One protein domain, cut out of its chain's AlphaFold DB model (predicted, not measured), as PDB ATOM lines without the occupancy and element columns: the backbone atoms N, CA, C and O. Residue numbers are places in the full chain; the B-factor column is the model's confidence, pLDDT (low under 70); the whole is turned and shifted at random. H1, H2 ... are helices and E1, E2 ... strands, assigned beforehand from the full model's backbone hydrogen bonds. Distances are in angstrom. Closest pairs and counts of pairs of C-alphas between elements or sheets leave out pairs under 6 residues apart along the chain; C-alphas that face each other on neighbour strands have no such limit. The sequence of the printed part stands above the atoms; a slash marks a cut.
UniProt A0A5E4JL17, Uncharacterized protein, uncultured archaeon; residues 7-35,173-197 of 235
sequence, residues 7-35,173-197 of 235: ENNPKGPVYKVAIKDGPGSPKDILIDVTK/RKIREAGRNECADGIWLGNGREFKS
ATOM      1  N   GLU A   7     -53.105   9.780 -44.944       59.03
ATOM      2  CA  GLU A   7     -54.134  10.255 -45.866       59.03
ATOM      3  C   GLU A   7     -53.971   9.543 -47.210       59.03
ATOM      4  O   GLU A   7     -52.883   9.497 -47.791       59.03
ATOM      5  N   ASN A   8     -55.069   8.946 -47.674       54.34
ATOM      6  CA  ASN A   8     -55.123   8.227 -48.937       54.34
ATOM      7  C   ASN A   8     -55.044   9.218 -50.110       54.34
ATOM      8  O   ASN A   8     -55.769  10.214 -50.130       54.34
ATOM      9  N   ASN A   9     -54.223   8.908 -51.112       53.41
ATOM     10  CA  ASN A   9     -54.408   9.426 -52.460       53.41
ATOM     11  C   ASN A   9     -55.052   8.310 -53.299       53.41
ATOM     12  O   ASN A   9     -54.327   7.510 -53.886       53.41
ATOM     13  N   PRO A  10     -56.395   8.239 -53.385       45.56
ATOM     14  CA  PRO A  10     -57.112   7.099 -53.968       45.56
ATOM     15  C   PRO A  10     -56.901   6.911 -55.484       45.56
ATOM     16  O   PRO A  10     -57.638   6.156 -56.110       45.56
ATOM     17  N   LYS A  11     -55.951   7.631 -56.097       54.31
ATOM     18  CA  LYS A  11     -55.692   7.669 -57.542       54.31
ATOM     19  C   LYS A  11     -54.208   7.605 -57.921       54.31
ATOM     20  O   LYS A  11     -53.884   7.875 -59.073       54.31
ATOM     21  N   GLY A  12     -53.289   7.323 -56.995       70.69
ATOM     22  CA  GLY A  12     -51.869   7.311 -57.352       70.69
ATOM     23  C   GLY A  12     -50.953   6.637 -56.335       70.69
ATOM     24  O   GLY A  12     -51.339   6.433 -55.189       70.69
ATOM     25  N   PRO A  13     -49.708   6.323 -56.727       83.12
ATOM     26  CA  PRO A  13     -48.789   5.522 -55.916       83.12
ATOM     27  C   PRO A  13     -48.098   6.291 -54.776       83.12
ATOM     28  O   PRO A  13     -47.191   5.765 -54.125       83.12
ATOM     29  N   VAL A  14     -48.473   7.554 -54.558       86.94
ATOM     30  CA  VAL A  14     -47.838   8.436 -53.576       86.94
ATOM     31  C   VAL A  14     -48.783   8.691 -52.410       86.94
ATOM     32  O   VAL A  14     -49.846   9.285 -52.582       86.94
ATOM     33  N   TYR A  15     -48.342   8.309 -51.217       87.00
ATOM     34  CA  TYR A  15     -49.053   8.475 -49.955       87.00
ATOM     35  C   TYR A  15     -48.463   9.637 -49.168       87.00
ATOM     36  O   TYR A  15     -47.241   9.779 -49.073       87.00
ATOM     37  N   LYS A  16     -49.330  10.427 -48.538       86.94
ATOM     38  CA  LYS A  16     -48.924  11.473 -47.603       86.94
ATOM     39  C   LYS A  16     -49.103  10.958 -46.176       86.94
ATOM     40  O   LYS A  16     -50.205  10.578 -45.780       86.94
ATOM     41  N   VAL A  17     -48.016  10.922 -45.409       85.38
ATOM     42  CA  VAL A  17     -48.021  10.400 -44.036       85.38
ATOM     43  C   VAL A  17     -47.512  11.443 -43.059       85.38
ATOM     44  O   VAL A  17     -46.398  11.941 -43.214       85.38
ATOM     45  N   ALA A  18     -48.293  11.709 -42.014       82.56
ATOM     46  CA  ALA A  18     -47.854  12.525 -40.893       82.56
ATOM     47  C   ALA A  18     -46.988  11.690 -39.935       82.56
ATOM     48  O   ALA A  18     -47.435  10.679 -39.382       82.56
ATOM     49  N   ILE A  19     -45.746  12.121 -39.708       80.62
ATOM     50  CA  ILE A  19     -44.822  11.536 -38.731       80.62
ATOM     51  C   ILE A  19     -44.546  12.515 -37.586       80.62
ATOM     52  O   ILE A  19     -44.531  13.733 -37.767       80.62
ATOM     53  N   LYS A  20     -44.301  11.978 -36.389       70.81
ATOM     54  CA  LYS A  20     -43.809  12.762 -35.250       70.81
ATOM     55  C   LYS A  20     -42.284  12.768 -35.282       70.81
ATOM     56  O   LYS A  20     -41.674  11.726 -35.063       70.81
ATOM     57  N   ASP A  21     -41.688  13.926 -35.539       67.50
ATOM     58  CA  ASP A  21     -40.235  14.124 -35.515       67.50
ATOM     59  C   ASP A  21     -39.879  15.065 -34.351       67.50
ATOM     60  O   ASP A  21     -39.776  16.282 -34.504       67.50
ATOM     61  N   GLY A  22     -39.791  14.502 -33.141       66.00
ATOM     62  CA  GLY A  22     -39.495  15.246 -31.910       66.00
ATOM     63  C   GLY A  22     -40.695  15.981 -31.277       66.00
ATOM     64  O   GLY A  22     -41.845  15.680 -31.598       66.00
ATOM     65  N   PRO A  23     -40.451  16.928 -30.344       59.47
ATOM     66  CA  PRO A  23     -41.493  17.666 -29.612       59.47
ATOM     67  C   PRO A  23     -42.222  18.745 -30.444       59.47
ATOM     68  O   PRO A  23     -42.968  19.548 -29.886       59.47
ATOM     69  N   GLY A  24     -41.997  18.791 -31.761       66.06
ATOM     70  CA  GLY A  24     -42.616  19.749 -32.677       66.06
ATOM     71  C   GLY A  24     -43.948  19.281 -33.271       66.06
ATOM     72  O   GLY A  24     -44.464  18.205 -32.962       66.06
ATOM     73  N   SER A  25     -44.505  20.107 -34.158       68.75
ATOM     74  CA  SER A  25     -45.672  19.749 -34.967       68.75
ATOM     75  C   SER A  25     -45.377  18.536 -35.861       68.75
ATOM     76  O   SER A  25     -44.239  18.395 -36.323       68.75
ATOM     77  N   PRO A  26     -46.379  17.685 -36.155       75.00
ATOM     78  CA  PRO A  26     -46.227  16.594 -37.111       75.00
ATOM     79  C   PRO A  26     -45.652  17.096 -38.436       75.00
ATOM     80  O   PRO A  26     -46.023  18.166 -38.923       75.00
ATOM     81  N   LYS A  27     -44.734  16.320 -39.008       81.44
ATOM     82  CA  LYS A  27     -44.147  16.579 -40.318       81.44
ATOM     83  C   LYS A  27     -44.728  15.600 -41.320       81.44
ATOM     84  O   LYS A  27     -44.780  14.404 -41.051       81.44
ATOM     85  N   ASP A  28     -45.080  16.097 -42.494       86.38
ATOM     86  CA  ASP A  28     -45.520  15.243 -43.586       86.38
ATOM     87  C   ASP A  28     -44.319  14.660 -44.338       86.38
ATOM     88  O   ASP A  28     -43.359  15.363 -44.672       86.38
ATOM     89  N   ILE A  29     -44.383  13.363 -44.626       86.69
ATOM     90  CA  ILE A  29     -43.509  12.684 -45.583       86.69
ATOM     91  C   ILE A  29     -44.337  12.132 -46.737       86.69
ATOM     92  O   ILE A  29     -45.509  11.790 -46.578       86.69
ATOM     93  N   LEU A  30     -43.699  12.022 -47.900       89.88
ATOM     94  CA  LEU A  30     -44.283  11.419 -49.090       89.88
ATOM     95  C   LEU A  30     -43.686  10.029 -49.280       89.88
ATOM     96  O   LEU A  30     -42.467   9.891 -49.379       89.88
ATOM     97  N   ILE A  31     -44.529   9.004 -49.320       88.00
ATOM     98  CA  ILE A  31     -44.136   7.621 -49.596       88.00
ATOM     99  C   ILE A  31     -44.541   7.303 -51.025       88.00
ATOM    100  O   ILE A  31     -45.722   7.323 -51.335       88.00
ATOM    101  N   ASP A  32     -43.569   6.992 -51.873       87.19
ATOM    102  CA  ASP A  32     -43.794   6.590 -53.259       87.19
ATOM    103  C   ASP A  32     -43.487   5.100 -53.405       87.19
ATOM    104  O   ASP A  32     -42.329   4.671 -53.299       87.19
ATOM    105  N   VAL A  33     -44.531   4.295 -53.611       84.31
ATOM    106  CA  VAL A  33     -44.375   2.836 -53.652       84.31
ATOM    107  C   VAL A  33     -43.678   2.355 -54.928       84.31
ATOM    108  O   VAL A  33     -43.024   1.316 -54.863       84.31
ATOM    109  N   THR A  34     -43.678   3.158 -56.005       82.31
ATOM    110  CA  THR A  34     -43.026   2.866 -57.308       82.31
ATOM    111  C   THR A  34     -41.516   3.096 -57.335       82.31
ATOM    112  O   THR A  34     -40.873   3.011 -58.381       82.31
ATOM    113  N   LYS A  35     -40.929   3.489 -56.199       79.50
ATOM    114  CA  LYS A  35     -39.480   3.713 -56.054       79.50
ATOM    115  C   LYS A  35     -38.814   2.657 -55.178       79.50
ATOM    116  O   LYS A  35     -37.662   2.828 -54.761       79.50
ATOM    117  N   ARG A 173     -34.300  -4.752 -39.659       81.12
ATOM    118  CA  ARG A 173     -34.424  -4.922 -38.209       81.12
ATOM    119  C   ARG A 173     -33.721  -3.810 -37.435       81.12
ATOM    120  O   ARG A 173     -34.330  -3.195 -36.570       81.12
ATOM    121  N   LYS A 174     -32.484  -3.477 -37.818       79.62
ATOM    122  CA  LYS A 174     -31.706  -2.397 -37.181       79.62
ATOM    123  C   LYS A 174     -32.357  -1.020 -37.343       79.62
ATOM    124  O   LYS A 174     -32.241  -0.179 -36.460       79.62
ATOM    125  N   ILE A 175     -33.022  -0.779 -38.475       79.25
ATOM    126  CA  ILE A 175     -33.715   0.489 -38.741       79.25
ATOM    127  C   ILE A 175     -34.967   0.584 -37.869       79.25
ATOM    128  O   ILE A 175     -35.202   1.627 -37.262       79.25
ATOM    129  N   ARG A 176     -35.730  -0.511 -37.754       77.00
ATOM    130  CA  ARG A 176     -36.890  -0.593 -36.859       77.00
ATOM    131  C   ARG A 176     -36.486  -0.425 -35.395       77.00
ATOM    132  O   ARG A 176     -37.075   0.388 -34.700       77.00
ATOM    133  N   GLU A 177     -35.458  -1.142 -34.946       77.69
ATOM    134  CA  GLU A 177     -34.952  -1.084 -33.565       77.69
ATOM    135  C   GLU A 177     -34.445   0.311 -33.172       77.69
ATOM    136  O   GLU A 177     -34.485   0.669 -31.999       77.69
ATOM    137  N   ALA A 178     -34.023   1.136 -34.138       77.06
ATOM    138  CA  ALA A 178     -33.654   2.523 -33.877       77.06
ATOM    139  C   ALA A 178     -34.861   3.446 -33.599       77.06
ATOM    140  O   ALA A 178     -34.643   4.577 -33.171       77.06
ATOM    141  N   GLY A 179     -36.101   3.024 -33.891       73.12
ATOM    142  CA  GLY A 179     -37.352   3.715 -33.532       73.12
ATOM    143  C   GLY A 179     -37.619   5.071 -34.205       73.12
ATOM    144  O   GLY A 179     -38.671   5.665 -34.003       73.12
ATOM    145  N   ARG A 180     -36.693   5.588 -35.022       76.69
ATOM    146  CA  ARG A 180     -36.783   6.935 -35.631       76.69
ATOM    147  C   ARG A 180     -37.549   6.989 -36.953       76.69
ATOM    148  O   ARG A 180     -37.831   8.066 -37.464       76.69
ATOM    149  N   ASN A 181     -37.857   5.828 -37.520       83.50
ATOM    150  CA  ASN A 181     -38.377   5.693 -38.878       83.50
ATOM    151  C   ASN A 181     -39.760   5.033 -38.913       83.50
ATOM    152  O   ASN A 181     -40.169   4.542 -39.960       83.50
ATOM    153  N   GLU A 182     -40.473   4.987 -37.789       84.94
ATOM    154  CA  GLU A 182     -41.797   4.372 -37.734       84.94
ATOM    155  C   GLU A 182     -42.810   5.136 -38.598       84.94
ATOM    156  O   GLU A 182     -42.895   6.364 -38.569       84.94
ATOM    157  N   CYS A 183     -43.595   4.390 -39.369       83.25
ATOM    158  CA  CYS A 183     -44.677   4.903 -40.197       83.25
ATOM    159  C   CYS A 183     -45.785   3.854 -40.229       83.25
ATOM    160  O   CYS A 183     -45.518   2.720 -40.612       83.25
ATOM    161  N   ALA A 184     -47.014   4.222 -39.856       83.56
ATOM    162  CA  ALA A 184     -48.124   3.275 -39.713       83.56
ATOM    163  C   ALA A 184     -47.704   2.033 -38.892       83.56
ATOM    164  O   ALA A 184     -47.289   2.177 -37.743       83.56
ATOM    165  N   ASP A 185     -47.779   0.840 -39.484       88.38
ATOM    166  CA  ASP A 185     -47.367  -0.442 -38.905       88.38
ATOM    167  C   ASP A 185     -46.018  -0.960 -39.452       88.38
ATOM    168  O   ASP A 185     -45.702  -2.143 -39.314       88.38
ATOM    169  N   GLY A 186     -45.222  -0.089 -40.076       90.31
ATOM    170  CA  GLY A 186     -43.912  -0.403 -40.646       90.31
ATOM    171  C   GLY A 186     -42.899   0.728 -40.461       90.31
ATOM    172  O   GLY A 186     -42.941   1.489 -39.489       90.31
ATOM    173  N   ILE A 187     -41.957   0.821 -41.399       90.75
ATOM    174  CA  ILE A 187     -40.912   1.846 -41.406       90.75
ATOM    175  C   ILE A 187     -40.838   2.567 -42.749       90.75
ATOM    176  O   ILE A 187     -41.090   1.979 -43.801       90.75
ATOM    177  N   TRP A 188     -40.424   3.830 -42.722       89.56
ATOM    178  CA  TRP A 188     -40.070   4.584 -43.921       89.56
ATOM    179  C   TRP A 188     -38.545   4.649 -44.111       89.56
ATOM    180  O   TRP A 188     -37.770   4.670 -43.151       89.56
ATOM    181  N   LEU A 189     -38.094   4.691 -45.363       87.69
ATOM    182  CA  LEU A 189     -36.685   4.636 -45.760       87.69
ATOM    183  C   LEU A 189     -36.322   5.807 -46.685       87.69
ATOM    184  O   LEU A 189     -37.180   6.400 -47.335       87.69
ATOM    185  N   GLY A 190     -35.025   6.116 -46.789       84.62
ATOM    186  CA  GLY A 190     -34.519   7.164 -47.685       84.62
ATOM    187  C   GLY A 190     -34.403   8.539 -47.022       84.62
ATOM    188  O   GLY A 190     -34.948   9.527 -47.517       84.62
ATOM    189  N   ASN A 191     -33.689   8.629 -45.895       79.81
ATOM    190  CA  ASN A 191     -33.362   9.905 -45.243       79.81
ATOM    191  C   ASN A 191     -32.790  10.915 -46.260       79.81
ATOM    192  O   ASN A 191     -32.022  10.544 -47.143       79.81
ATOM    193  N   GLY A 192     -33.218  12.178 -46.171       80.19
ATOM    194  CA  GLY A 192     -32.803  13.246 -47.095       80.19
ATOM    195  C   GLY A 192     -33.457  13.251 -48.486       80.19
ATOM    196  O   GLY A 192     -33.313  14.234 -49.201       80.19
ATOM    197  N   ARG A 193     -34.201  12.208 -48.880       84.44
ATOM    198  CA  ARG A 193     -34.951  12.190 -50.154       84.44
ATOM    199  C   ARG A 193     -36.307  12.881 -50.025       84.44
ATOM    200  O   ARG A 193     -36.916  12.797 -48.962       84.44
ATOM    201  N   GLU A 194     -36.795  13.502 -51.091       86.12
ATOM    202  CA  GLU A 194     -38.166  14.030 -51.148       86.12
ATOM    203  C   GLU A 194     -39.192  12.897 -50.994       86.12
ATOM    204  O   GLU A 194     -39.997  12.903 -50.065       86.12
ATOM    205  N   PHE A 195     -39.068  11.865 -51.832       87.44
ATOM    206  CA  PHE A 195     -39.880  10.653 -51.770       87.44
ATOM    207  C   PHE A 195     -39.181   9.562 -50.955       87.44
ATOM    208  O   PHE A 195     -38.016   9.219 -51.197       87.44
ATOM    209  N   LYS A 196     -39.906   9.015 -49.984       90.25
ATOM    210  CA  LYS A 196     -39.517   7.877 -49.149       90.25
ATOM    211  C   LYS A 196     -40.068   6.583 -49.738       90.25
ATOM    212  O   LYS A 196     -41.028   6.609 -50.500       90.25
ATOM    213  N   SER A 197     -39.495   5.454 -49.338       89.50
ATOM    214  CA  SER A 197     -40.138   4.148 -49.513       89.50
ATOM    215  C   SER A 197     -40.645   3.620 -48.178       89.50
ATOM    216  O   SER A 197     -40.179   4.047 -47.120       89.50
TER     217      SER A 197
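Overview. This is residues 7 to 35 and 173 to 197 of the 235 residues of an uncharacterized protein of uncultured archaeon (UniProt A0A5E4JL17). A two-stranded hairpin, E1 and E2, has the short strand E4 beside the later part of E2, making a small three-stranded sheet; strand E3 runs near E2 and E4, and the short helix H1 sits off the sheet, farthest from the mean of the C-alphas. The printed part has 54 residues, with one named helix and four named strands in the order E1, E2, H1, E3, E4. The sheet has the order E1, E2, E4 and is mixed; the class is mixed, helices and strands, with under half of the residues in named elements. The whole is compact, with a radius of gyration of the C-alphas of 11.4 A, and spans 32 by 26 by 22 A.

Arrangement. Start at E1, residues 14 to 19, an edge strand, and look across to the inner strand E2, residues 27 to 32. The two form a hairpin, antiparallel at 151 degrees between their directions, and you will find N 15 and O 31 within hydrogen-bond range at 2.8 A, as are N 29 and O 17 at 2.8 A. Past the cut, H1, residues 173 to 177, is not on the sheet, with 0 pairs of C-alphas within 10 A; its one O i to N i+4 pair is within hydrogen-bond range. E3, residues 186 to 189, pairs with no named strand, but its residues 186 to 187 pair antiparallel with residues 182 to 183. The closest C-alphas of H1 and E3 are those of Arg 176 and Ile 187, 6.5 A apart. E1 and E3 are apart, while the closest C-alphas of E2 and E3, those of Ile 31 and Trp 188, are 7.6 A apart. Look last at the edge strand E4, residues 195 to 197: it is parallel to E2 with 69 degrees between their directions, and N 196 and O 30 are within hydrogen-bond range at 2.8 A. The closest C-alphas of E3 and E4 are those of Leu 189 and Ser 197, 5.1 A apart.

Along the chain. Find C-alpha 14 at (-47.838, 8.436, -53.576); from there E1 runs 15.5 A to C-alpha 19. E2 runs 16.4 A from C-alpha 27 to C-alpha 32. Find C-alpha 173 at (-34.424, -4.922, -38.209), where H1 begins; it is 6.0 A long. E3 is 10.2 A long, and E4, 6.9 A long, ends at C-alpha 197, (-40.138, 4.148, -49.513).

Size, cuts and confidence. The two C-alphas farthest apart, those of Lys 11 and Lys 174, are 33.0 A apart. Residues 36 to 172 are not printed, and C-alphas 35 and 173 are 20.5 A apart across this cut. Of the links printed whole, E3 to E4 is tight, E1 to E2 and H1 to E3 are short, and none is long. In the B-factor column the mean pLDDT of the printed part is 78.8, with residues 7 to 11 and 21 to 25 under 70.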